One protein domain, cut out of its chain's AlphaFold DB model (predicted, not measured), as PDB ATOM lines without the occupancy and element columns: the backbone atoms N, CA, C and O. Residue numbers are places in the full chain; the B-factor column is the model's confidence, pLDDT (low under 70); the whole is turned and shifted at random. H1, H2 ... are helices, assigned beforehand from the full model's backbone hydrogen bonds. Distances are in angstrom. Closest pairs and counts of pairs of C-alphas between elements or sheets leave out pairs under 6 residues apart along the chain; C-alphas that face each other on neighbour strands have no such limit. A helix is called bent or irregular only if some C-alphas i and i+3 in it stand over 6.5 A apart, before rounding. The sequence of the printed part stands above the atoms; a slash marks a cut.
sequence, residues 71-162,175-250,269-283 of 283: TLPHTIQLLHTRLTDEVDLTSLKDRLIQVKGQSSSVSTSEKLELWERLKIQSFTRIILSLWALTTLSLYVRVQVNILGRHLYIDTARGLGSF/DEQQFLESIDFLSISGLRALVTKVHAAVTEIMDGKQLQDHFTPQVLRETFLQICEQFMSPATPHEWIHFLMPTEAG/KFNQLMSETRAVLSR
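What this domain is: This is residues 71 to 162, 175 to 250 and 269 to 283 of the 283 residues of an uncharacterized protein of Kalanchoe fedtschenkoi (UniProt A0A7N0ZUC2). One very long helix, H3, makes the spine of a rod, with the other helices packed along it or on its neighbours. H2 folds back along the first part of H3 as a helical hairpin; H1 and H4a lie along its middle part in a three-helix bundle, while H4b and H7 cross it and H5 packs on H4b. The 183 printed residues hold seven named helices, H1 to H7 in chain order, and no named strand; the class is all helix. The whole is loose, with a radius of gyration of the C-alphas of 21.2 A and spans of 80 by 32 by 30 A.

Where its parts are: H3, residues 108 to 156, runs 72.0 A from C-alpha 108 at (-67.392, 22.719, 10.909) to C-alpha 156 at (-29.716, -12.735, -39.102). Before it come H1, residues 71 to 86, 22.1 A, and H2, residues 89 to 101. H4, residues 175 to 206, was assigned as one helix by its hydrogen bonds but is bent: C-alphas 188 and 191 are 6.6 A apart. Its arms are H4a, residues 175 to 188, irregular with C-alphas 183 and 186 6.54 A apart, and H4b, residues 191 to 206, 21.6 A. H5 is residues 217 to 232, 22.1 A, H6 residues 241 to 244, and H7 residues 269 to 281, ending at C-alpha 281 (-33.798, 1.907, -18.050).

How they stand to each other: H3 and H4 are the hubs, touching five other helices each. H1, H3 and H4a form an up and down bundle, each running against the one before it. H3 touches H1 with residues 125 to 140 alone, closest at the C-alphas of Leu 72 and Val 140, 7.1 A. H3 touches H4a with residues 136 to 147 alone, at a shallow tilt of 10 degrees. H2 and H3 form a hairpin, at a shallow tilt of 17 degrees; their closest C-alphas, of Leu 92 and Leu 118, are 6.8 A apart. H4b touches H3 at a steep tilt of 45 degrees, closest at Thr 124 and His 199, C-alphas 5.6 A apart. H5 touches H4b, closest at the C-alphas of Ala 201 and Phe 231, 5.8 A. H7 touches H3 at a steep tilt of 62 degrees, closest at the C-alphas of Gln 143 and Thr 277, 6.8 A. H6 touches H4a, closest at the C-alphas of Leu 186 and Leu 244, 4.9 A. H2 and H5 are apart. Every O i to N i+4 pair is within hydrogen-bond range in H1, H2, H3, H4b, H5 and H7; H4a has 5 of 10, and H6 is too short for such a pair.

The domain as a whole: The C-alphas of Ser 104 and Gly 158, the two farthest apart, are 80.5 A apart. Residues 163 to 174 and 251 to 268 are not printed, with C-alpha gaps of 16.6 A and 17.2 A. Of the links printed whole, none is long. Residues 101 to 106 and 216 to 222 stand free. Mean pLDDT of the printed part is 81.2; 21 residues are under 70, among them 101 to 107 and 158 to 162.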
ATOM      1  N   THR A  71     -51.914  -4.904 -25.739       77.50
ATOM      2  CA  THR A  71     -51.192  -4.889 -24.461       77.50
ATOM      3  C   THR A  71     -51.328  -3.549 -23.745       77.50
ATOM      4  O   THR A  71     -51.736  -3.500 -22.588       77.50
ATOM      5  N   LEU A  72     -51.062  -2.439 -24.439       81.12
ATOM      6  CA  LEU A  72     -51.095  -1.111 -23.838       81.12
ATOM      7  C   LEU A  72     -52.509  -0.723 -23.362       81.12
ATOM      8  O   LEU A  72     -52.630  -0.306 -22.209       81.12
ATOM      9  N   PRO A  73     -53.594  -0.891 -24.149       85.31
ATOM     10  CA  PRO A  73     -54.944  -0.622 -23.656       85.31
ATOM     11  C   PRO A  73     -55.329  -1.502 -22.465       85.31
ATOM     12  O   PRO A  73     -55.924  -0.996 -21.513       85.31
ATOM     13  N   HIS A  74     -54.964  -2.789 -22.492       84.94
ATOM     14  CA  HIS A  74     -55.254  -3.710 -21.398       84.94
ATOM     15  C   HIS A  74     -54.575  -3.273 -20.099       84.94
ATOM     16  O   HIS A  74     -55.258  -3.064 -19.093       84.94
ATOM     17  N   THR A  75     -53.260  -3.040 -20.117       81.31
ATOM     18  CA  THR A  75     -52.556  -2.637 -18.897       81.31
ATOM     19  C   THR A  75     -52.970  -1.239 -18.443       81.31
ATOM     20  O   THR A  75     -53.078  -1.004 -17.242       81.31
ATOM     21  N   ILE A  76     -53.288  -0.308 -19.352       86.62
ATOM     22  CA  ILE A  76     -53.845   0.997 -18.958       86.62
ATOM     23  C   ILE A  76     -55.180   0.819 -18.222       86.62
ATOM     24  O   ILE A  76     -55.401   1.475 -17.205       86.62
ATOM     25  N   GLN A  77     -56.066  -0.061 -18.698       87.12
ATOM     26  CA  GLN A  77     -57.330  -0.348 -18.012       87.12
ATOM     27  C   GLN A  77     -57.114  -1.027 -16.657       87.12
ATOM     28  O   GLN A  77     -57.766  -0.654 -15.675       87.12
ATOM     29  N   LEU A  78     -56.181  -1.977 -16.583       85.12
ATOM     30  CA  LEU A  78     -55.798  -2.619 -15.330       85.12
ATOM     31  C   LEU A  78     -55.272  -1.577 -14.332       85.12
ATOM     32  O   LEU A  78     -55.775  -1.484 -13.214       85.12
ATOM     33  N   LEU A  79     -54.342  -0.726 -14.761       85.75
ATOM     34  CA  LEU A  79     -53.769   0.345 -13.953       85.75
ATOM     35  C   LEU A  79     -54.838   1.333 -13.488       85.75
ATOM     36  O   LEU A  79     -54.874   1.684 -12.314       85.75
ATOM     37  N   HIS A  80     -55.739   1.751 -14.378       86.81
ATOM     38  CA  HIS A  80     -56.845   2.645 -14.036       86.81
ATOM     39  C   HIS A  80     -57.754   2.054 -12.949       86.81
ATOM     40  O   HIS A  80     -58.152   2.761 -12.019       86.81
ATOM     41  N   THR A  81     -58.079   0.765 -13.067       86.12
ATOM     42  CA  THR A  81     -58.919   0.049 -12.098       86.12
ATOM     43  C   THR A  81     -58.226   0.015 -10.741       86.12
ATOM     44  O   THR A  81     -58.766   0.511  -9.757       86.12
ATOM     45  N   ARG A  82     -56.964  -0.430 -10.709       85.56
ATOM     46  CA  ARG A  82     -56.177  -0.525  -9.472       85.56
ATOM     47  C   ARG A  82     -55.917   0.835  -8.830       85.56
ATOM     48  O   ARG A  82     -55.960   0.953  -7.614       85.56
ATOM     49  N   LEU A  83     -55.702   1.877  -9.627       86.56
ATOM     50  CA  LEU A  83     -55.511   3.240  -9.138       86.56
ATOM     51  C   LEU A  83     -56.803   3.839  -8.567       86.56
ATOM     52  O   LEU A  83     -56.747   4.634  -7.632       86.56
ATOM     53  N   THR A  84     -57.962   3.462  -9.111       84.88
ATOM     54  CA  THR A  84     -59.260   3.859  -8.551       84.88
ATOM     55  C   THR A  84     -59.537   3.146  -7.231       84.88
ATOM     56  O   THR A  84     -60.041   3.794  -6.318       84.88
ATOM     57  N   ASP A  85     -59.150   1.875  -7.114       83.94
ATOM     58  CA  ASP A  85     -59.298   1.092  -5.884       83.94
ATOM     59  C   ASP A  85     -58.351   1.573  -4.768       83.94
ATOM     60  O   ASP A  85     -58.774   1.768  -3.633       83.94
ATOM     61  N   GLU A  86     -57.070   1.792  -5.082       81.19
ATOM     62  CA  GLU A  86     -56.053   2.206  -4.099       81.19
ATOM     63  C   GLU A  86     -56.172   3.701  -3.725       81.19
ATOM     64  O   GLU A  86     -55.786   4.101  -2.626       81.19
ATOM     65  N   VAL A  87     -56.727   4.546  -4.609       81.56
ATOM     66  CA  VAL A  87     -56.974   5.981  -4.359       81.56
ATOM     67  C   VAL A  87     -58.439   6.328  -4.647       81.56
ATOM     68  O   VAL A  87     -58.781   7.026  -5.617       81.56
ATOM     69  N   ASP A  88     -59.317   5.841  -3.768       82.06
ATOM     70  CA  ASP A  88     -60.756   6.061  -3.880       82.06
ATOM     71  C   ASP A  88     -61.172   7.469  -3.426       82.06
ATOM     72  O   ASP A  88     -61.345   7.772  -2.246       82.06
ATOM     73  N   LEU A  89     -61.382   8.339  -4.415       81.06
ATOM     74  CA  LEU A  89     -61.940   9.677  -4.218       81.06
ATOM     75  C   LEU A  89     -63.470   9.676  -4.119       81.06
ATOM     76  O   LEU A  89     -64.049  10.693  -3.732       81.06
ATOM     77  N   THR A  90     -64.136   8.596  -4.533       81.88
ATOM     78  CA  THR A  90     -65.598   8.530  -4.652       81.88
ATOM     79  C   THR A  90     -66.222   8.419  -3.274       81.88
ATOM     80  O   THR A  90     -67.029   9.274  -2.915       81.88
ATOM     81  N   SER A  91     -65.747   7.485  -2.442       81.31
ATOM     82  CA  SER A  91     -66.215   7.364  -1.056       81.31
ATOM     83  C   SER A  91     -66.011   8.648  -0.251       81.31
ATOM     84  O   SER A  91     -66.869   9.026   0.550       81.31
ATOM     85  N   LEU A  92     -64.908   9.370  -0.476       81.69
ATOM     86  CA  LEU A  92     -64.647  10.624   0.224       81.69
ATOM     87  C   LEU A  92     -65.595  11.749  -0.219       81.69
ATOM     88  O   LEU A  92     -66.098  12.500   0.621       81.69
ATOM     89  N   LYS A  93     -65.889  11.839  -1.523       83.56
ATOM     90  CA  LYS A  93     -66.888  12.773  -2.068       83.56
ATOM     91  C   LYS A  93     -68.294  12.439  -1.578       83.56
ATOM     92  O   LYS A  93     -69.017  13.350  -1.180       83.56
ATOM     93  N   ASP A  94     -68.661  11.164  -1.537       85.44
ATOM     94  CA  ASP A  94     -69.976  10.721  -1.071       85.44
ATOM     95  C   ASP A  94     -70.174  11.032   0.415       85.44
ATOM     96  O   ASP A  94     -71.201  11.595   0.802       85.44
ATOM     97  N   ARG A  95     -69.149  10.793   1.245       82.62
ATOM     98  CA  ARG A  95     -69.148  11.212   2.657       82.62
ATOM     99  C   ARG A  95     -69.297  12.723   2.805       82.62
ATOM    100  O   ARG A  95     -70.033  13.182   3.675       82.62
ATOM    101  N   LEU A  96     -68.646  13.506   1.947       82.12
ATOM    102  CA  LEU A  96     -68.760  14.964   1.961       82.12
ATOM    103  C   LEU A  96     -70.176  15.436   1.589       82.12
ATOM    104  O   LEU A  96     -70.699  16.366   2.207       82.12
ATOM    105  N   ILE A  97     -70.812  14.787   0.610       83.00
ATOM    106  CA  ILE A  97     -72.200  15.054   0.209       83.00
ATOM    107  C   ILE A  97     -73.166  14.674   1.339       83.00
ATOM    108  O   ILE A  97     -74.063  15.455   1.666       83.00
ATOM    109  N   GLN A  98     -72.951  13.528   1.988       81.88
ATOM    110  CA  GLN A  98     -73.759  13.059   3.114       81.88
ATOM    111  C   GLN A  98     -73.681  14.016   4.312       81.88
ATOM    112  O   GLN A  98     -74.715  14.428   4.842       81.88
ATOM    113  N   VAL A  99     -72.470  14.446   4.682       77.31
ATOM    114  CA  VAL A  99     -72.230  15.434   5.749       77.31
ATOM    115  C   VAL A  99     -72.888  16.779   5.428       77.31
ATOM    116  O   VAL A  99     -73.424  17.442   6.313       77.31
ATOM    117  N   LYS A 100     -72.912  17.179   4.151       73.31
ATOM    118  CA  LYS A 100     -73.607  18.397   3.707       73.31
ATOM    119  C   LYS A 100     -75.137  18.279   3.814       73.31
ATOM    120  O   LYS A 100     -75.788  19.292   4.055       73.31
ATOM    121  N   GLY A 101     -75.706  17.081   3.649       67.19
ATOM    122  CA  GLY A 101     -77.148  16.824   3.758       67.19
ATOM    123  C   GLY A 101     -77.680  16.754   5.198       67.19
ATOM    124  O   GLY A 101     -78.819  17.140   5.449       67.19
ATOM    125  N   GLN A 102     -76.858  16.339   6.166       65.19
ATOM    126  CA  GLN A 102     -77.234  16.136   7.582       65.19
ATOM    127  C   GLN A 102     -77.124  17.419   8.444       65.19
ATOM    128  O   GLN A 102     -76.715  17.393   9.603       65.19
ATOM    129  N   SER A 103     -77.482  18.559   7.850       51.50
ATOM    130  CA  SER A 103     -77.149  19.942   8.245       51.50
ATOM    131  C   SER A 103     -77.686  20.508   9.583       51.50
ATOM    132  O   SER A 103     -78.081  21.670   9.635       51.50
ATOM    133  N   SER A 104     -77.645  19.777  10.702       49.47
ATOM    134  CA  SER A 104     -77.988  20.373  12.012       49.47
ATOM    135  C   SER A 104     -77.071  20.056  13.199       49.47
ATOM    136  O   SER A 104     -77.309  20.599  14.274       49.47
ATOM    137  N   SER A 105     -75.988  19.277  13.052       52.59
ATOM    138  CA  SER A 105     -75.020  19.112  14.164       52.59
ATOM    139  C   SER A 105     -73.578  18.733  13.803       52.59
ATOM    140  O   SER A 105     -72.743  18.676  14.704       52.59
ATOM    141  N   VAL A 106     -73.237  18.512  12.527       56.59
ATOM    142  CA  VAL A 106     -71.855  18.161  12.156       56.59
ATOM    143  C   VAL A 106     -70.944  19.376  12.320       56.59
ATOM    144  O   VAL A 106     -71.180  20.431  11.724       56.59
ATOM    145  N   SER A 107     -69.910  19.229  13.149       64.38
ATOM    146  CA  SER A 107     -68.982  20.305  13.481       64.38
ATOM    147  C   SER A 107     -68.243  20.781  12.222       64.38
ATOM    148  O   SER A 107     -67.742  19.990  11.424       64.38
ATOM    149  N   THR A 108     -68.144  22.098  12.022       73.31
ATOM    150  CA  THR A 108     -67.392  22.719  10.909       73.31
ATOM    151  C   THR A 108     -65.961  22.167  10.780       73.31
ATOM    152  O   THR A 108     -65.411  22.134   9.680       73.31
ATOM    153  N   SER A 109     -65.396  21.684  11.891       78.56
ATOM    154  CA  SER A 109     -64.094  21.018  11.977       78.56
ATOM    155  C   SER A 109     -64.027  19.717  11.170       78.56
ATOM    156  O   SER A 109     -63.113  19.550  10.367       78.56
ATOM    157  N   GLU A 110     -65.009  18.821  11.312       81.38
ATOM    158  CA  GLU A 110     -65.042  17.539  10.584       81.38
ATOM    159  C   GLU A 110     -65.143  17.748   9.071       81.38
ATOM    160  O   GLU A 110     -64.526  17.037   8.277       81.38
ATOM    161  N   LYS A 111     -65.895  18.772   8.654       82.25
ATOM    162  CA  LYS A 111     -66.002  19.144   7.243       82.25
ATOM    163  C   LYS A 111     -64.662  19.628   6.687       82.25
ATOM    164  O   LYS A 111     -64.326  19.274   5.560       82.25
ATOM    165  N   LEU A 112     -63.920  20.437   7.447       84.75
ATOM    166  CA  LEU A 112     -62.611  20.949   7.034       84.75
ATOM    167  C   LEU A 112     -61.604  19.804   6.884       84.75
ATOM    168  O   LEU A 112     -60.960  19.704   5.844       84.75
ATOM    169  N   GLU A 113     -61.544  18.891   7.856       85.56
ATOM    170  CA  GLU A 113     -60.679  17.706   7.795       85.56
ATOM    171  C   GLU A 113     -60.968  16.845   6.553       85.56
ATOM    172  O   GLU A 113     -60.053  16.344   5.896       85.56
ATOM    173  N   LEU A 114     -62.244  16.702   6.181       86.06
ATOM    174  CA  LEU A 114     -62.634  15.939   4.998       86.06
ATOM    175  C   LEU A 114     -62.176  16.605   3.691       86.06
ATOM    176  O   LEU A 114     -61.739  15.914   2.771       86.06
ATOM    177  N   TRP A 115     -62.238  17.938   3.616       87.38
ATOM    178  CA  TRP A 115     -61.704  18.700   2.484       87.38
ATOM    179  C   TRP A 115     -60.184  18.619   2.394       87.38
ATOM    180  O   TRP A 115     -59.650  18.478   1.296       87.38
ATOM    181  N   GLU A 116     -59.498  18.664   3.532       87.94
ATOM    182  CA  GLU A 116     -58.046  18.501   3.607       87.94
ATOM    183  C   GLU A 116     -57.617  17.115   3.111       87.94
ATOM    184  O   GLU A 116     -56.768  16.998   2.228       87.94
ATOM    185  N   ARG A 117     -58.299  16.054   3.552       87.38
ATOM    186  CA  ARG A 117     -58.080  14.701   3.016       87.38
ATOM    187  C   ARG A 117     -58.348  14.620   1.514       87.38
ATOM    188  O   ARG A 117     -57.579  13.991   0.789       87.38
ATOM    189  N   LEU A 118     -59.406  15.279   1.035       88.88
ATOM    190  CA  LEU A 118     -59.764  15.273  -0.386       88.88
ATOM    191  C   LEU A 118     -58.723  16.006  -1.228       88.88
ATOM    192  O   LEU A 118     -58.408  15.553  -2.329       88.88
ATOM    193  N   LYS A 119     -58.163  17.101  -0.705       89.94
ATOM    194  CA  LYS A 119     -57.048  17.834  -1.304       89.94
ATOM    195  C   LYS A 119     -55.854  16.899  -1.494       89.94
ATOM    196  O   LYS A 119     -55.438  16.695  -2.632       89.94
ATOM    197  N   ILE A 120     -55.370  16.271  -0.418       91.12
ATOM    198  CA  ILE A 120     -54.216  15.357  -0.474       91.12
ATOM    199  C   ILE A 120     -54.462  14.214  -1.462       91.12
ATOM    200  O   ILE A 120     -53.684  14.033  -2.396       91.12
ATOM    201  N   GLN A 121     -55.578  13.490  -1.334       89.75
ATOM    202  CA  GLN A 121     -55.851  12.352  -2.215       89.75
ATOM    203  C   GLN A 121     -56.011  12.758  -3.688       89.75
ATOM    204  O   GLN A 121     -55.597  12.010  -4.574       89.75
ATOM    205  N   SER A 122     -56.578  13.935  -3.976       89.75
ATOM    206  CA  SER A 122     -56.738  14.410  -5.357       89.75
ATOM    207  C   SER A 122     -55.387  14.697  -6.014       89.75
ATOM    208  O   SER A 122     -55.160  14.268  -7.146       89.75
ATOM    209  N   PHE A 123     -54.475  15.370  -5.304       90.75
ATOM    210  CA  PHE A 123     -53.118  15.619  -5.799       90.75
ATOM    211  C   PHE A 123     -52.334  14.315  -5.970       90.75
ATOM    212  O   PHE A 123     -51.752  14.097  -7.034       90.75
ATOM    213  N   THR A 124     -52.408  13.408  -4.989       90.88
ATOM    214  CA  THR A 124     -51.816  12.066  -5.081       90.88
ATOM    215  C   THR A 124     -52.306  11.334  -6.324       90.88
ATOM    216  O   THR A 124     -51.487  10.851  -7.102       90.88
ATOM    217  N   ARG A 125     -53.623  11.312  -6.578       90.56
ATOM    218  CA  ARG A 125     -54.197  10.622  -7.743       90.56
ATOM    219  C   ARG A 125     -53.679  11.187  -9.061       90.56
ATOM    220  O   ARG A 125     -53.355  10.410  -9.955       90.56
ATOM    221  N   ILE A 126     -53.608  12.512  -9.200       90.88
ATOM    222  CA  ILE A 126     -53.164  13.158 -10.445       90.88
ATOM    223  C   ILE A 126     -51.693  12.836 -10.723       90.88
ATOM    224  O   ILE A 126     -51.362  12.411 -11.829       90.88
ATOM    225  N   ILE A 127     -50.825  13.000  -9.723       90.88
ATOM    226  CA  ILE A 127     -49.378  12.775  -9.865       90.88
ATOM    227  C   ILE A 127     -49.087  11.310 -10.145       90.88
ATOM    228  O   ILE A 127     -48.362  10.990 -11.085       90.88
ATOM    229  N   LEU A 128     -49.720  10.424  -9.377       90.81
ATOM    230  CA  LEU A 128     -49.611   8.988  -9.565       90.81
ATOM    231  C   LEU A 128     -50.071   8.573 -10.965       90.81
ATOM    232  O   LEU A 128     -49.371   7.823 -11.633       90.81
ATOM    233  N   SER A 129     -51.211   9.092 -11.434       89.88
ATOM    234  CA  SER A 129     -51.740   8.779 -12.769       89.88
ATOM    235  C   SER A 129     -50.789   9.238 -13.871       89.88
ATOM    236  O   SER A 129     -50.517   8.482 -14.801       89.88
ATOM    237  N   LEU A 130     -50.261  10.463 -13.764       90.00
ATOM    238  CA  LEU A 130     -49.323  11.012 -14.741       90.00
ATOM    239  C   LEU A 130     -48.036  10.184 -14.792       90.00
ATOM    240  O   LEU A 130     -47.587   9.803 -15.873       90.00
ATOM    241  N   TRP A 131     -47.458   9.880 -13.630       88.94
ATOM    242  CA  TRP A 131     -46.209   9.133 -13.551       88.94
ATOM    243  C   TRP A 131     -46.371   7.676 -13.984       88.94
ATOM    244  O   TRP A 131     -45.586   7.176 -14.788       88.94
ATOM    245  N   ALA A 132     -47.403   6.995 -13.489       89.19
ATOM    246  CA  ALA A 132     -47.592   5.578 -13.757       89.19
ATOM    247  C   ALA A 132     -47.945   5.340 -15.231       89.19
ATOM    248  O   ALA A 132     -47.386   4.439 -15.843       89.19
ATOM    249  N   LEU A 133     -48.772   6.198 -15.845       88.81
ATOM    250  CA  LEU A 133     -49.101   6.094 -17.269       88.81
ATOM    251  C   LEU A 133     -47.887   6.356 -18.174       88.81
ATOM    252  O   LEU A 133     -47.667   5.629 -19.145       88.81
ATOM    253  N   THR A 134     -47.097   7.389 -17.871       89.44
ATOM    254  CA  THR A 134     -45.908   7.730 -18.672       89.44
ATOM    255  C   THR A 134     -44.827   6.660 -18.555       89.44
ATOM    256  O   THR A 134     -44.303   6.208 -19.575       89.44
ATOM    257  N   THR A 135     -44.551   6.193 -17.336       88.00
ATOM    258  CA  THR A 135     -43.563   5.139 -17.071       88.00
ATOM    259  C   THR A 135     -43.997   3.804 -17.670       88.00
ATOM    260  O   THR A 135     -43.192   3.129 -18.306       88.00
ATOM    261  N   LEU A 136     -45.281   3.449 -17.558       88.62
ATOM    262  CA  LEU A 136     -45.828   2.247 -18.182       88.62
ATOM    263  C   LEU A 136     -45.701   2.292 -19.709       88.62
ATOM    264  O   LEU A 136     -45.249   1.328 -20.319       88.62
ATOM    265  N   SER A 137     -46.045   3.420 -20.343       87.56
ATOM    266  CA  SER A 137     -45.896   3.561 -21.798       87.56
ATOM    267  C   SER A 137     -44.437   3.427 -22.239       87.56
ATOM    268  O   SER A 137     -44.157   2.774 -23.247       87.56
ATOM    269  N   LEU A 138     -43.501   4.008 -21.480       89.38
ATOM    270  CA  LEU A 138     -42.071   3.838 -21.725       89.38
ATOM    271  C   LEU A 138     -41.660   2.366 -21.599       89.38
ATOM    272  O   LEU A 138     -40.969   1.859 -22.479       89.38
ATOM    273  N   TYR A 139     -42.120   1.674 -20.555       88.62
ATOM    274  CA  TYR A 139     -41.802   0.269 -20.310       88.62
ATOM    275  C   TYR A 139     -42.222  -0.635 -21.467       88.62
ATOM    276  O   TYR A 139     -41.384  -1.335 -22.030       88.62
ATOM    277  N   VAL A 140     -43.486  -0.538 -21.890       86.19
ATOM    278  CA  VAL A 140     -44.028  -1.311 -23.017       86.19
ATOM    279  C   VAL A 140     -43.200  -1.070 -24.281       86.19
ATOM    280  O   VAL A 140     -42.829  -2.011 -24.983       86.19
ATOM    281  N   ARG A 141     -42.838   0.191 -24.558       86.81
ATOM    282  CA  ARG A 141     -41.984   0.524 -25.707       86.81
ATOM    283  C   ARG A 141     -40.606  -0.119 -25.591       86.81
ATOM    284  O   ARG A 141     -40.121  -0.648 -26.587       86.81
ATOM    285  N   VAL A 142     -39.964  -0.071 -24.424       89.44
ATOM    286  CA  VAL A 142     -38.644  -0.688 -24.225       89.44
ATOM    287  C   VAL A 142     -38.722  -2.194 -24.459       89.44
ATOM    288  O   VAL A 142     -37.938  -2.713 -25.250       89.44
ATOM    289  N   GLN A 143     -39.702  -2.879 -23.871       85.12
ATOM    290  CA  GLN A 143     -39.860  -4.324 -24.031       85.12
ATOM    291  C   GLN A 143     -40.059  -4.744 -25.490       85.12
ATOM    292  O   GLN A 143     -39.373  -5.641 -25.975       85.12
ATOM    293  N   VAL A 144     -40.931  -4.048 -26.224       83.81
ATOM    294  CA  VAL A 144     -41.172  -4.311 -27.652       83.81
ATOM    295  C   VAL A 144     -39.917  -4.078 -28.493       83.81
ATOM    296  O   VAL A 144     -39.642  -4.843 -29.417       83.81
ATOM    297  N   ASN A 145     -39.130  -3.041 -28.184       86.56
ATOM    298  CA  ASN A 145     -37.881  -2.769 -28.900       86.56
ATOM    299  C   ASN A 145     -36.805  -3.825 -28.610       86.56
ATOM    300  O   ASN A 145     -36.099  -4.238 -29.532       86.56
ATOM    301  N   ILE A 146     -36.693  -4.284 -27.361       86.75
ATOM    302  CA  ILE A 146     -35.793  -5.382 -26.993       86.75
ATOM    303  C   ILE A 146     -36.210  -6.667 -27.714       86.75
ATOM    304  O   ILE A 146     -35.372  -7.300 -28.355       86.75
ATOM    305  N   LEU A 147     -37.501  -7.002 -27.709       82.38
ATOM    306  CA  LEU A 147     -38.013  -8.180 -28.408       82.38
ATOM    307  C   LEU A 147     -37.761  -8.098 -29.924       82.38
ATOM    308  O   LEU A 147     -37.269  -9.047 -30.533       82.38
ATOM    309  N   GLY A 148     -37.983  -6.922 -30.523       80.19
ATOM    310  CA  GLY A 148     -37.666  -6.662 -31.928       80.19
ATOM    311  C   GLY A 148     -36.178  -6.833 -32.262       80.19
ATOM    312  O   GLY A 148     -35.842  -7.337 -33.335       80.19
ATOM    313  N   ARG A 149     -35.273  -6.468 -31.341       83.81
ATOM    314  CA  ARG A 149     -33.827  -6.709 -31.487       83.81
ATOM    315  C   ARG A 149     -33.496  -8.202 -31.464       83.81
ATOM    316  O   ARG A 149     -32.705  -8.637 -32.300       83.81
ATOM    317  N   HIS A 150     -34.058  -8.970 -30.531       80.62
ATOM    318  CA  HIS A 150     -33.809 -10.419 -30.450       80.62
ATOM    319  C   HIS A 150     -34.274 -11.130 -31.717       80.62
ATOM    320  O   HIS A 150     -33.490 -11.840 -32.344       80.62
ATOM    321  N   LEU A 151     -35.470 -10.798 -32.198       75.31
ATOM    322  CA  LEU A 151     -35.982 -11.291 -33.473       75.31
ATOM    323  C   LEU A 151     -35.055 -10.967 -34.660       75.31
ATOM    324  O   LEU A 151     -34.820 -11.817 -35.525       75.31
ATOM    325  N   TYR A 152     -34.536  -9.736 -34.730       77.31
ATOM    326  CA  TYR A 152     -33.604  -9.341 -35.788       77.31
ATOM    327  C   TYR A 152     -32.352 -10.220 -35.789       77.31
ATOM    328  O   TYR A 152     -31.923 -10.698 -36.841       77.31
ATOM    329  N   ILE A 153     -31.785 -10.451 -34.605       79.44
ATOM    330  CA  ILE A 153     -30.579 -11.259 -34.424       79.44
ATOM    331  C   ILE A 153     -30.853 -12.726 -34.778       79.44
ATOM    332  O   ILE A 153     -30.039 -13.337 -35.472       79.44
ATOM    333  N   ASP A 154     -31.994 -13.279 -34.368       74.88
ATOM    334  CA  ASP A 154     -32.377 -14.662 -34.669       74.88
ATOM    335  C   ASP A 154     -32.591 -14.874 -36.176       74.88
ATOM    336  O   ASP A 154     -32.126 -15.860 -36.754       74.88
ATOM    337  N   THR A 155     -33.181 -13.882 -36.848       71.38
ATOM    338  CA  THR A 155     -33.325 -13.874 -38.310       71.38
ATOM    339  C   THR A 155     -31.958 -13.790 -39.005       71.38
ATOM    340  O   THR A 155     -31.692 -14.549 -39.938       71.38
ATOM    341  N   ALA A 156     -31.056 -12.919 -38.533       71.00
ATOM    342  CA  ALA A 156     -29.716 -12.735 -39.102       71.00
ATOM    343  C   ALA A 156     -28.791 -13.947 -38.902       71.00
ATOM    344  O   ALA A 156     -27.912 -14.196 -39.725       71.00
ATOM    345  N   ARG A 157     -28.992 -14.727 -37.832       73.94
ATOM    346  CA  ARG A 157     -28.251 -15.973 -37.567       73.94
ATOM    347  C   ARG A 157     -28.689 -17.147 -38.446       73.94
ATOM    348  O   ARG A 157     -28.128 -18.230 -38.319       73.94
ATOM    349  N   GLY A 158     -29.687 -16.965 -39.313       61.06
ATOM    350  CA  GLY A 158     -30.237 -18.052 -40.120       61.06
ATOM    351  C   GLY A 158     -31.086 -19.040 -39.314       61.06
ATOM    352  O   GLY A 158     -31.509 -20.054 -39.861       61.06
ATOM    353  N   LEU A 159     -31.407 -18.730 -38.047       56.56
ATOM    354  CA  LEU A 159     -32.409 -19.466 -37.264       56.56
ATOM    355  C   LEU A 159     -33.841 -19.200 -37.772       56.56
ATOM    356  O   LEU A 159     -34.787 -19.817 -37.296       56.56
ATOM    357  N   GLY A 160     -34.015 -18.350 -38.790       50.16
ATOM    358  CA  GLY A 160     -35.289 -18.016 -39.438       50.16
ATOM    359  C   GLY A 160     -36.034 -19.166 -40.137       50.16
ATOM    360  O   GLY A 160     -37.022 -18.901 -40.818       50.16
ATOM    361  N   SER A 161     -35.635 -20.432 -39.962       45.88
ATOM    362  CA  SER A 161     -36.446 -21.586 -40.388       45.88
ATOM    363  C   SER A 161     -37.763 -21.728 -39.605       45.88
ATOM    364  O   SER A 161     -38.591 -22.550 -39.980       45.88
ATOM    365  N   PHE A 162     -38.000 -20.918 -38.567       48.72
ATOM    366  CA  PHE A 162     -39.307 -20.785 -37.906       48.72
ATOM    367  C   PHE A 162     -40.339 -19.970 -38.718       48.72
ATOM    368  O   PHE A 162     -41.462 -19.774 -38.270       48.72
ATOM    369  N   ASP A 175     -41.119 -17.873 -22.411       69.69
ATOM    370  CA  ASP A 175     -40.300 -16.798 -21.857       69.69
ATOM    371  C   ASP A 175     -40.603 -15.394 -22.439       69.69
ATOM    372  O   ASP A 175     -40.541 -14.404 -21.713       69.69
ATOM    373  N   GLU A 176     -40.944 -15.271 -23.726       72.62
ATOM    374  CA  GLU A 176     -41.352 -14.009 -24.373       72.62
ATOM    375  C   GLU A 176     -42.750 -13.576 -23.926       72.62
ATOM    376  O   GLU A 176     -42.977 -12.395 -23.656       72.62
ATOM    377  N   GLN A 177     -43.671 -14.534 -23.786       72.06
ATOM    378  CA  GLN A 177     -44.992 -14.266 -23.226       72.06
ATOM    379  C   GLN A 177     -44.879 -13.839 -21.756       72.06
ATOM    380  O   GLN A 177     -45.417 -12.796 -21.389       72.06
ATOM    381  N   GLN A 178     -44.108 -14.567 -20.940       76.06
ATOM    382  CA  GLN A 178     -43.833 -14.185 -19.548       76.06
ATOM    383  C   GLN A 178     -43.178 -12.800 -19.447       76.06
ATOM    384  O   GLN A 178     -43.479 -12.019 -18.541       76.06
ATOM    385  N   PHE A 179     -42.306 -12.453 -20.397       80.31
ATOM    386  CA  PHE A 179     -41.700 -11.127 -20.464       80.31
ATOM    387  C   PHE A 179     -42.742 -10.028 -20.707       80.31
ATOM    388  O   PHE A 179     -42.711  -9.008 -20.014       80.31
ATOM    389  N   LEU A 180     -43.702 -10.236 -21.608       79.38
ATOM    390  CA  LEU A 180     -44.809  -9.296 -21.813       79.38
ATOM    391  C   LEU A 180     -45.772  -9.261 -20.616       79.38
ATOM    392  O   LEU A 180     -46.220  -8.189 -20.228       79.38
ATOM    393  N   GLU A 181     -46.043 -10.387 -19.960       79.69
ATOM    394  CA  GLU A 181     -46.888 -10.429 -18.754       79.69
ATOM    395  C   GLU A 181     -46.268  -9.659 -17.574       79.69
ATOM    396  O   GLU A 181     -46.982  -9.125 -16.722       79.69
ATOM    397  N   SER A 182     -44.939  -9.490 -17.550       80.94
ATOM    398  CA  SER A 182     -44.268  -8.670 -16.530       80.94
ATOM    399  C   SER A 182     -44.696  -7.193 -16.533       80.94
ATOM    400  O   SER A 182     -44.478  -6.500 -15.540       80.94
ATOM    401  N   ILE A 183     -45.343  -6.707 -17.601       83.56
ATOM    402  CA  ILE A 183     -45.942  -5.363 -17.688       83.56
ATOM    403  C   ILE A 183     -46.946  -5.120 -16.561       83.56
ATOM    404  O   ILE A 183     -47.020  -4.017 -16.006       83.56
ATOM    405  N   ASP A 184     -47.684  -6.155 -16.177       82.50
ATOM    406  CA  ASP A 184     -48.722  -6.036 -15.163       82.50
ATOM    407  C   ASP A 184     -48.140  -5.918 -13.748       82.50
ATOM    408  O   ASP A 184     -48.852  -5.525 -12.819       82.50
ATOM    409  N   PHE A 185     -46.833  -6.157 -13.569       85.50
ATOM    410  CA  PHE A 185     -46.150  -6.030 -12.280       85.50
ATOM    411  C   PHE A 185     -46.328  -4.643 -11.658       85.50
ATOM    412  O   PHE A 185     -46.595  -4.541 -10.456       85.50
ATOM    413  N   LEU A 186     -46.242  -3.576 -12.464       84.44
ATOM    414  CA  LEU A 186     -46.475  -2.214 -11.984       84.44
ATOM    415  C   LEU A 186     -47.877  -2.087 -11.383       84.44
ATOM    416  O   LEU A 186     -48.028  -1.555 -10.291       84.44
ATOM    417  N   SER A 187     -48.897  -2.602 -12.067       83.31
ATOM    418  CA  SER A 187     -50.300  -2.500 -11.644       83.31
ATOM    419  C   SER A 187     -50.651  -3.423 -10.471       83.31
ATOM    420  O   SER A 187     -51.543  -3.110  -9.677       83.31
ATOM    421  N   ILE A 188     -49.980  -4.573 -10.357       79.50
ATOM    422  CA  ILE A 188     -50.286  -5.609  -9.362       79.50
ATOM    423  C   ILE A 188     -49.504  -5.395  -8.065       79.50
ATOM    424  O   ILE A 188     -50.100  -5.454  -6.986       79.50
ATOM    425  N   SER A 189     -48.203  -5.131  -8.170       79.19
ATOM    426  CA  SER A 189     -47.262  -5.143  -7.043       79.19
ATOM    427  C   SER A 189     -46.633  -3.771  -6.807       79.19
ATOM    428  O   SER A 189     -46.591  -3.292  -5.673       79.19
ATOM    429  N   GLY A 190     -46.180  -3.110  -7.876       82.00
ATOM    430  CA  GLY A 190     -45.470  -1.831  -7.794       82.00
ATOM    431  C   GLY A 190     -46.336  -0.657  -7.337       82.00
ATOM    432  O   GLY A 190     -45.867   0.224  -6.612       82.00
ATOM    433  N   LEU A 191     -47.618  -0.664  -7.716       86.56
ATOM    434  CA  LEU A 191     -48.535   0.456  -7.522       86.56
ATOM    435  C   LEU A 191     -48.707   0.809  -6.048       86.56
ATOM    436  O   LEU A 191     -48.718   1.986  -5.709       86.56
ATOM    437  N   ARG A 192     -48.798  -0.184  -5.159       85.94
ATOM    438  CA  ARG A 192     -49.017   0.068  -3.729       85.94
ATOM    439  C   ARG A 192     -47.846   0.810  -3.093       85.94
ATOM    440  O   ARG A 192     -48.051   1.807  -2.405       85.94
ATOM    441  N   ALA A 193     -46.623   0.357  -3.361       85.56
ATOM    442  CA  ALA A 193     -45.416   1.011  -2.858       85.56
ATOM    443  C   ALA A 193     -45.287   2.442  -3.411       85.56
ATOM    444  O   ALA A 193     -44.960   3.377  -2.677       85.56
ATOM    445  N   LEU A 194     -45.631   2.622  -4.687       87.25
ATOM    446  CA  LEU A 194     -45.650   3.922  -5.340       87.25
ATOM    447  C   LEU A 194     -46.707   4.867  -4.739       87.25
ATOM    448  O   LEU A 194     -46.394   6.022  -4.460       87.25
ATOM    449  N   VAL A 195     -47.931   4.384  -4.485       90.06
ATOM    450  CA  VAL A 195     -49.003   5.149  -3.823       90.06
ATOM    451  C   VAL A 195     -48.525   5.653  -2.468       90.06
ATOM    452  O   VAL A 195     -48.676   6.838  -2.181       90.06
ATOM    453  N   THR A 196     -47.911   4.791  -1.650       89.38
ATOM    454  CA  THR A 196     -47.396   5.185  -0.330       89.38
ATOM    455  C   THR A 196     -46.339   6.285  -0.440       89.38
ATOM    456  O   THR A 196     -46.426   7.285   0.275       89.38
ATOM    457  N   LYS A 197     -45.376   6.147  -1.363       88.69
ATOM    458  CA  LYS A 197     -44.294   7.127  -1.546       88.69
ATOM    459  C   LYS A 197     -44.815   8.474  -2.057       88.69
ATOM    460  O   LYS A 197     -44.480   9.515  -1.495       88.69
ATOM    461  N   VAL A 198     -45.682   8.463  -3.073       90.69
ATOM    462  CA  VAL A 198     -46.291   9.688  -3.620       90.69
ATOM    463  C   VAL A 198     -47.195  10.351  -2.580       90.69
ATOM    464  O   VAL A 198     -47.128  11.563  -2.408       90.69
ATOM    465  N   HIS A 199     -47.998   9.582  -1.840       91.81
ATOM    466  CA  HIS A 199     -48.861  10.127  -0.793       91.81
ATOM    467  C   HIS A 199     -48.058  10.844   0.300       91.81
ATOM    468  O   HIS A 199     -48.456  11.925   0.742       91.81
ATOM    469  N   ALA A 200     -46.931  10.268   0.731       91.25
ATOM    470  CA  ALA A 200     -46.045  10.894   1.709       91.25
ATOM    471  C   ALA A 200     -45.488  12.232   1.192       91.25
ATOM    472  O   ALA A 200     -45.635  13.248   1.869       91.25
ATOM    473  N   ALA A 201     -44.966  12.257  -0.040       91.06
ATOM    474  CA  ALA A 201     -44.441  13.474  -0.663       91.06
ATOM    475  C   ALA A 201     -45.515  14.564  -0.845       91.06
ATOM    476  O   ALA A 201     -45.270  15.742  -0.583       91.06
ATOM    477  N   VAL A 202     -46.729  14.181  -1.258       92.44
ATOM    478  CA  VAL A 202     -47.857  15.117  -1.389       92.44
ATOM    479  C   VAL A 202     -48.241  15.684  -0.031       92.44
ATOM    480  O   VAL A 202     -48.478  16.882   0.071       92.44
ATOM    481  N   THR A 203     -48.302  14.848   1.007       91.38
ATOM    482  CA  THR A 203     -48.673  15.296   2.355       91.38
ATOM    483  C   THR A 203     -47.670  16.320   2.873       91.38
ATOM    484  O   THR A 203     -48.086  17.382   3.314       91.38
ATOM    485  N   GLU A 204     -46.371  16.060   2.728       91.56
ATOM    486  CA  GLU A 204     -45.308  16.971   3.168       91.56
ATOM    487  C   GLU A 204     -45.380  18.349   2.485       91.56
ATOM    488  O   GLU A 204     -45.322  19.383   3.148       91.56
ATOM    489  N   ILE A 205     -45.570  18.387   1.164       90.06
ATOM    490  CA  ILE A 205     -45.580  19.650   0.403       90.06
ATOM    491  C   ILE A 205     -46.904  20.410   0.558       90.06
ATOM    492  O   ILE A 205     -46.941  21.642   0.468       90.06
ATOM    493  N   MET A 206     -48.004  19.691   0.773       87.44
ATOM    494  CA  MET A 206     -49.337  20.282   0.893       87.44
ATOM    495  C   MET A 206     -49.707  20.677   2.327       87.44
ATOM    496  O   MET A 206     -50.666  21.436   2.478       87.44
ATOM    497  N   ASP A 207     -48.970  20.226   3.350       84.25
ATOM    498  CA  ASP A 207     -49.198  20.594   4.760       84.25
ATOM    499  C   ASP A 207     -49.065  22.112   4.984       84.25
ATOM    500  O   ASP A 207     -49.802  22.719   5.757       84.25
ATOM    501  N   GLY A 208     -48.193  22.771   4.212       77.88
ATOM    502  CA  GLY A 208     -48.001  24.224   4.252       77.88
ATOM    503  C   GLY A 208     -48.994  25.059   3.429       77.88
ATOM    504  O   GLY A 208     -48.884  26.284   3.441       77.88
ATOM    505  N   LYS A 209     -49.930  24.443   2.685       84.81
ATOM    506  CA  LYS A 209     -50.843  25.141   1.751       84.81
ATOM    507  C   LYS A 209     -52.297  24.988   2.191       84.81
ATOM    508  O   LYS A 209     -52.788  23.868   2.321       84.81
ATOM    509  N   GLN A 210     -53.025  26.086   2.363       83.75
ATOM    510  CA  GLN A 210     -54.411  26.070   2.836       83.75
ATOM    511  C   GLN A 210     -55.419  25.923   1.688       83.75
ATOM    512  O   GLN A 210     -55.172  26.320   0.550       83.75
ATOM    513  N   LEU A 211     -56.615  25.410   1.998       78.50
ATOM    514  CA  LEU A 211     -57.737  25.305   1.047       78.50
ATOM    515  C   LEU A 211     -58.192  26.651   0.453       78.50
ATOM    516  O   LEU A 211     -58.814  26.661  -0.606       78.50
ATOM    517  N   GLN A 212     -57.936  27.766   1.141       80.12
ATOM    518  CA  GLN A 212     -58.355  29.108   0.713       80.12
ATOM    519  C   GLN A 212     -57.307  29.823  -0.152       80.12
ATOM    520  O   GLN A 212     -57.586  30.904  -0.670       80.12
ATOM    521  N   ASP A 213     -56.121  29.236  -0.322       82.19
ATOM    522  CA  ASP A 213     -55.034  29.870  -1.056       82.19
ATOM    523  C   ASP A 213     -55.359  29.979  -2.551       82.19
ATOM    524  O   ASP A 213     -55.907  29.070  -3.182       82.19
ATOM    525  N   HIS A 214     -54.972  31.100  -3.158       80.12
ATOM    526  CA  HIS A 214     -55.127  31.296  -4.594       80.12
ATOM    527  C   HIS A 214     -54.056  30.519  -5.368       80.12
ATOM    528  O   HIS A 214     -52.902  30.935  -5.462       80.12
ATOM    529  N   PHE A 215     -54.454  29.409  -5.990       82.25
ATOM    530  CA  PHE A 215     -53.588  28.651  -6.890       82.25
ATOM    531  C   PHE A 215     -53.598  29.248  -8.299       82.25
ATOM    532  O   PHE A 215     -54.523  29.038  -9.084       82.25
ATOM    533  N   THR A 216     -52.535  29.972  -8.648       89.50
ATOM    534  CA  THR A 216     -52.265  30.326 -10.047       89.50
ATOM    535  C   THR A 216     -51.688  29.118 -10.800       89.50
ATOM    536  O   THR A 216     -51.094  28.227 -10.182       89.50
ATOM    537  N   PRO A 217     -51.780  29.071 -12.145       89.12
ATOM    538  CA  PRO A 217     -51.198  27.978 -12.931       89.12
ATOM    539  C   PRO A 217     -49.689  27.789 -12.701       89.12
ATOM    540  O   PRO A 217     -49.180  26.673 -12.778       89.12
ATOM    541  N   GLN A 218     -48.970  28.875 -12.400       89.94
ATOM    542  CA  GLN A 218     -47.536  28.845 -12.103       89.94
ATOM    543  C   GLN A 218     -47.253  28.153 -10.767       89.94
ATOM    544  O   GLN A 218     -46.442  27.231 -10.736       89.94
ATOM    545  N   VAL A 219     -47.976  28.534  -9.707       88.44
ATOM    546  CA  VAL A 219     -47.866  27.914  -8.374       88.44
ATOM    547  C   VAL A 219     -48.257  26.442  -8.431       88.44
ATOM    548  O   VAL A 219     -47.616  25.600  -7.804       88.44
ATOM    549  N   LEU A 220     -49.284  26.107  -9.217       88.12
ATOM    550  CA  LEU A 220     -49.694  24.725  -9.426       88.12
ATOM    551  C   LEU A 220     -48.571  23.907 -10.077       88.12
ATOM    552  O   LEU A 220     -48.206  22.858  -9.554       88.12
ATOM    553  N   ARG A 221     -47.986  24.405 -11.176       89.25
ATOM    554  CA  ARG A 221     -46.857  23.750 -11.853       89.25
ATOM    555  C   ARG A 221     -45.663  23.570 -10.922       89.25
ATOM    556  O   ARG A 221     -45.077  22.497 -10.905       89.25
ATOM    557  N   GLU A 222     -45.304  24.601 -10.167       91.19
ATOM    558  CA  GLU A 222     -44.202  24.539  -9.206       91.19
ATOM    559  C   GLU A 222     -44.466  23.501  -8.113       91.19
ATOM    560  O   GLU A 222     -43.600  22.686  -7.826       91.19
ATOM    561  N   THR A 223     -45.693  23.448  -7.589       90.25
ATOM    562  CA  THR A 223     -46.102  22.440  -6.602       90.25
ATOM    563  C   THR A 223     -46.003  21.026  -7.184       90.25
ATOM    564  O   THR A 223     -45.471  20.133  -6.534       90.25
ATOM    565  N   PHE A 224     -46.452  20.816  -8.427       89.94
ATOM    566  CA  PHE A 224     -46.283  19.534  -9.116       89.94
ATOM    567  C   PHE A 224     -44.811  19.150  -9.267       89.94
ATOM    568  O   PHE A 224     -44.460  18.006  -9.002       89.94
ATOM    569  N   LEU A 225     -43.953  20.092  -9.670       90.50
ATOM    570  CA  LEU A 225     -42.520  19.844  -9.820       90.50
ATOM    571  C   LEU A 225     -41.853  19.516  -8.484       90.50
ATOM    572  O   LEU A 225     -41.090  18.562  -8.439       90.50
ATOM    573  N   GLN A 226     -42.187  20.231  -7.408       90.75
ATOM    574  CA  GLN A 226     -41.677  19.950  -6.063       90.75
ATOM    575  C   GLN A 226     -42.092  18.559  -5.586       90.75
ATOM    576  O   GLN A 226     -41.271  17.827  -5.046       90.75
ATOM    577  N   ILE A 227     -43.348  18.157  -5.820       89.94
ATOM    578  CA  ILE A 227     -43.796  16.809  -5.453       89.94
ATOM    579  C   ILE A 227     -43.058  15.767  -6.285       89.94
ATOM    580  O   ILE A 227     -42.611  14.761  -5.734       89.94
ATOM    581  N   CYS A 228     -42.892  16.022  -7.587       86.88
ATOM    582  CA  CYS A 228     -42.102  15.167  -8.459       86.88
ATOM    583  C   CYS A 228     -40.668  15.011  -7.968       86.88
ATOM    584  O   CYS A 228     -40.193  13.891  -7.833       86.88
ATOM    585  N   GLU A 229     -40.005  16.114  -7.649       87.81
ATOM    586  CA  GLU A 229     -38.646  16.121  -7.126       87.81
ATOM    587  C   GLU A 229     -38.559  15.377  -5.793       87.81
ATOM    588  O   GLU A 229     -37.686  14.534  -5.642       87.81
ATOM    589  N   GLN A 230     -39.500  15.585  -4.871       87.00
ATOM    590  CA  GLN A 230     -39.488  14.929  -3.563       87.00
ATOM    591  C   GLN A 230     -39.687  13.413  -3.663       87.00
ATOM    592  O   GLN A 230     -38.990  12.655  -2.991       87.00
ATOM    593  N   PHE A 231     -40.608  12.938  -4.511       83.19
ATOM    594  CA  PHE A 231     -40.795  11.492  -4.667       83.19
ATOM    595  C   PHE A 231     -39.690  10.849  -5.521       83.19
ATOM    596  O   PHE A 231     -39.378   9.670  -5.319       83.19
ATOM    597  N   MET A 232     -39.130  11.585  -6.490       80.38
ATOM    598  CA  MET A 232     -38.057  11.099  -7.363       80.38
ATOM    599  C   MET A 232     -36.673  11.231  -6.742       80.38
ATOM    600  O   MET A 232     -35.781  10.534  -7.214       80.38
ATOM    601  N   SER A 233     -36.491  12.084  -5.727       76.31
ATOM    602  CA  SER A 233     -35.244  12.250  -4.980       76.31
ATOM    603  C   SER A 233     -34.861  10.895  -4.388       76.31
ATOM    604  O   SER A 233     -35.513  10.421  -3.449       76.31
ATOM    605  N   PRO A 234     -33.888  10.187  -4.984       62.25
ATOM    606  CA  PRO A 234     -33.645   8.813  -4.607       62.25
ATOM    607  C   PRO A 234     -32.802   8.777  -3.336       62.25
ATOM    608  O   PRO A 234     -31.800   9.485  -3.235       62.25
ATOM    609  N   ALA A 235     -33.119   7.860  -2.420       60.06
ATOM    610  CA  ALA A 235     -32.118   7.416  -1.449       60.06
ATOM    611  C   ALA A 235     -31.003   6.614  -2.158       60.06
ATOM    612  O   ALA A 235     -29.855   6.605  -1.710       60.06
ATOM    613  N   THR A 236     -31.329   5.970  -3.290       59.81
ATOM    614  CA  THR A 236     -30.415   5.187  -4.133       59.81
ATOM    615  C   THR A 236     -30.669   5.415  -5.631       59.81
ATOM    616  O   THR A 236     -31.822   5.492  -6.060       59.81
ATOM    617  N   PRO A 237     -29.627   5.489  -6.480       66.00
ATOM    618  CA  PRO A 237     -29.808   5.636  -7.924       66.00
ATOM    619  C   PRO A 237     -30.725   4.540  -8.491       66.00
ATOM    620  O   PRO A 237     -30.519   3.363  -8.202       66.00
ATOM    621  N   HIS A 238     -31.686   4.922  -9.339       70.94
ATOM    622  CA  HIS A 238     -32.604   4.013 -10.051       70.94
ATOM    623  C   HIS A 238     -33.657   3.285  -9.191       70.94
ATOM    624  O   HIS A 238     -34.264   2.321  -9.655       70.94
ATOM    625  N   GLU A 239     -33.947   3.781  -7.980       77.50
ATOM    626  CA  GLU A 239     -34.983   3.231  -7.084       77.50
ATOM    627  C   GLU A 239     -36.353   3.057  -7.777       77.50
ATOM    628  O   GLU A 239     -37.097   2.116  -7.510       77.50
ATOM    629  N   TRP A 240     -36.669   3.934  -8.732       80.44
ATOM    630  CA  TRP A 240     -37.931   3.911  -9.465       80.44
ATOM    631  C   TRP A 240     -38.136   2.658 -10.332       80.44
ATOM    632  O   TRP A 240     -39.279   2.267 -10.576       80.44
ATOM    633  N   ILE A 241     -37.053   1.993 -10.760       84.25
ATOM    634  CA  ILE A 241     -37.126   0.762 -11.561       84.25
ATOM    635  C   ILE A 241     -37.735  -0.381 -10.734       84.25
ATOM    636  O   ILE A 241     -38.431  -1.234 -11.285       84.25
ATOM    637  N   HIS A 242     -37.559  -0.373  -9.409       83.75
ATOM    638  CA  HIS A 242     -38.126  -1.390  -8.519       83.75
ATOM    639  C   HIS A 242     -39.660  -1.348  -8.453       83.75
ATOM    640  O   HIS A 242     -40.281  -2.354  -8.116       83.75
ATOM    641  N   PHE A 243     -40.287  -0.215  -8.797       83.06
ATOM    642  CA  PHE A 243     -41.746  -0.143  -8.930       83.06
ATOM    643  C   PHE A 243     -42.238  -0.770 -10.236       83.06
ATOM    644  O   PHE A 243     -43.378  -1.213 -10.316       83.06
ATOM    645  N   LEU A 244     -41.395  -0.788 -11.267       83.06
ATOM    646  CA  LEU A 244     -41.769  -1.207 -12.612       83.06
ATOM    647  C   LEU A 244     -41.468  -2.683 -12.870       83.06
ATOM    648  O   LEU A 244     -42.179  -3.324 -13.636       83.06
ATOM    649  N   MET A 245     -40.424  -3.218 -12.233       82.38
ATOM    650  CA  MET A 245     -39.931  -4.567 -12.483       82.38
ATOM    651  C   MET A 245     -39.588  -5.295 -11.177       82.38
ATOM    652  O   MET A 245     -39.021  -4.684 -10.263       82.38
ATOM    653  N   PRO A 246     -39.828  -6.616 -11.096       75.19
ATOM    654  CA  PRO A 246     -39.379  -7.420  -9.967       75.19
ATOM    655  C   PRO A 246     -37.848  -7.386  -9.847       75.19
ATOM    656  O   PRO A 246     -37.114  -7.404 -10.839       75.19
ATOM    657  N   THR A 247     -37.346  -7.317  -8.612       65.81
ATOM    658  CA  THR A 247     -35.906  -7.418  -8.318       65.81
ATOM    659  C   THR A 247     -35.508  -8.893  -8.323       65.81
ATOM    660  O   THR A 247     -36.262  -9.719  -7.818       65.81
ATOM    661  N   GLU A 248     -34.338  -9.239  -8.866       54.41
ATOM    662  CA  GLU A 248     -33.942 -10.640  -9.136       54.41
ATOM    663  C   GLU A 248     -33.891 -11.552  -7.903       54.41
ATOM    664  O   GLU A 248     -33.934 -12.769  -8.031       54.41
ATOM    665  N   ALA A 249     -33.882 -10.978  -6.700       41.47
ATOM    666  CA  ALA A 249     -33.972 -11.721  -5.447       41.47
ATOM    667  C   ALA A 249     -35.398 -12.208  -5.090       41.47
ATOM    668  O   ALA A 249     -35.553 -12.952  -4.127       41.47
ATOM    669  N   GLY A 250     -36.437 -11.786  -5.824       41.59
ATOM    670  CA  GLY A 250     -37.851 -12.062  -5.523       41.59
ATOM    671  C   GLY A 250     -38.572 -12.981  -6.514       41.59
ATOM    672  O   GLY A 250     -39.784 -13.151  -6.412       41.59
ATOM    673  N   LYS A 269     -34.393 -17.280 -20.980       77.44
ATOM    674  CA  LYS A 269     -34.425 -16.143 -21.916       77.44
ATOM    675  C   LYS A 269     -35.171 -14.956 -21.298       77.44
ATOM    676  O   LYS A 269     -34.790 -13.808 -21.510       77.44
ATOM    677  N   PHE A 270     -36.162 -15.229 -20.449       79.12
ATOM    678  CA  PHE A 270     -36.859 -14.243 -19.629       79.12
ATOM    679  C   PHE A 270     -35.919 -13.420 -18.727       79.12
ATOM    680  O   PHE A 270     -35.953 -12.191 -18.770       79.12
ATOM    681  N   ASN A 271     -35.041 -14.060 -17.948       80.50
ATOM    682  CA  ASN A 271     -34.094 -13.366 -17.062       80.50
ATOM    683  C   ASN A 271     -33.102 -12.509 -17.863       80.50
ATOM    684  O   ASN A 271     -32.779 -11.384 -17.470       80.50
ATOM    685  N   GLN A 272     -32.681 -12.990 -19.034       84.75
ATOM    686  CA  GLN A 272     -31.862 -12.204 -19.952       84.75
ATOM    687  C   GLN A 272     -32.612 -10.955 -20.457       84.75
ATOM    688  O   GLN A 272     -32.070  -9.852 -20.433       84.75
ATOM    689  N   LEU A 273     -33.874 -11.090 -20.876       84.44
ATOM    690  CA  LEU A 273     -34.694  -9.961 -21.337       84.44
ATOM    691  C   LEU A 273     -34.956  -8.941 -20.214       84.44
ATOM    692  O   LEU A 273     -34.907  -7.727 -20.441       84.44
ATOM    693  N   MET A 274     -35.187  -9.419 -18.989       85.44
ATOM    694  CA  MET A 274     -35.398  -8.574 -17.811       85.44
ATOM    695  C   MET A 274     -34.128  -7.815 -17.410       85.44
ATOM    696  O   MET A 274     -34.194  -6.615 -17.121       85.44
ATOM    697  N   SER A 275     -32.961  -8.463 -17.441       85.94
ATOM    698  CA  SER A 275     -31.683  -7.801 -17.150       85.94
ATOM    699  C   SER A 275     -31.300  -6.778 -18.228       85.94
ATOM    700  O   SER A 275     -30.903  -5.661 -17.886       85.94
ATOM    701  N   GLU A 276     -31.513  -7.082 -19.517       86.62
ATOM    702  CA  GLU A 276     -31.333  -6.121 -20.618       86.62
ATOM    703  C   GLU A 276     -32.253  -4.902 -20.454       86.62
ATOM    704  O   GLU A 276     -31.812  -3.759 -20.594       86.62
ATOM    705  N   THR A 277     -33.518  -5.125 -20.094       86.88
ATOM    706  CA  THR A 277     -34.490  -4.045 -19.871       86.88
ATOM    707  C   THR A 277     -34.073  -3.150 -18.706       86.88
ATOM    708  O   THR A 277     -34.075  -1.924 -18.839       86.88
ATOM    709  N   ARG A 278     -33.611  -3.734 -17.593       87.44
ATOM    710  CA  ARG A 278     -33.062  -2.972 -16.460       87.44
ATOM    711  C   ARG A 278     -31.835  -2.151 -16.867       87.44
ATOM    712  O   ARG A 278     -31.704  -1.001 -16.448       87.44
ATOM    713  N   ALA A 279     -30.954  -2.705 -17.700       86.50
ATOM    714  CA  ALA A 279     -29.777  -1.998 -18.203       86.50
ATOM    715  C   ALA A 279     -30.138  -0.823 -19.131       86.50
ATOM    716  O   ALA A 279     -29.450   0.193 -19.122       86.50
ATOM    717  N   VAL A 280     -31.214  -0.932 -19.918       87.44
ATOM    718  CA  VAL A 280     -31.698   0.173 -20.765       87.44
ATOM    719  C   VAL A 280     -32.343   1.280 -19.936       87.44
ATOM    720  O   VAL A 280     -32.110   2.449 -20.218       87.44
ATOM    721  N   LEU A 281     -33.117   0.930 -18.908       85.56
ATOM    722  CA  LEU A 281     -33.798   1.907 -18.050       85.56
ATOM    723  C   LEU A 281     -32.858   2.627 -17.068       85.56
ATOM    724  O   LEU A 281     -33.221   3.670 -16.537       85.56
ATOM    725  N   SER A 282     -31.671   2.074 -16.807       83.69
ATOM    726  CA  SER A 282     -30.659   2.659 -15.911       83.69
ATOM    727  C   SER A 282     -29.580   3.484 -16.625       83.69
ATOM    728  O   SER A 282     -28.617   3.912 -15.991       83.69
ATOM    729  N   ARG A 283     -29.717   3.693 -17.938       75.38
ATOM    730  CA  ARG A 283     -28.859   4.589 -18.725       75.38
ATOM    731  C   ARG A 283     -29.457   5.981 -18.827       75.38
ATOM    732  O   ARG A 283     -28.647   6.932 -18.817       75.38
TER     733      ARG A 283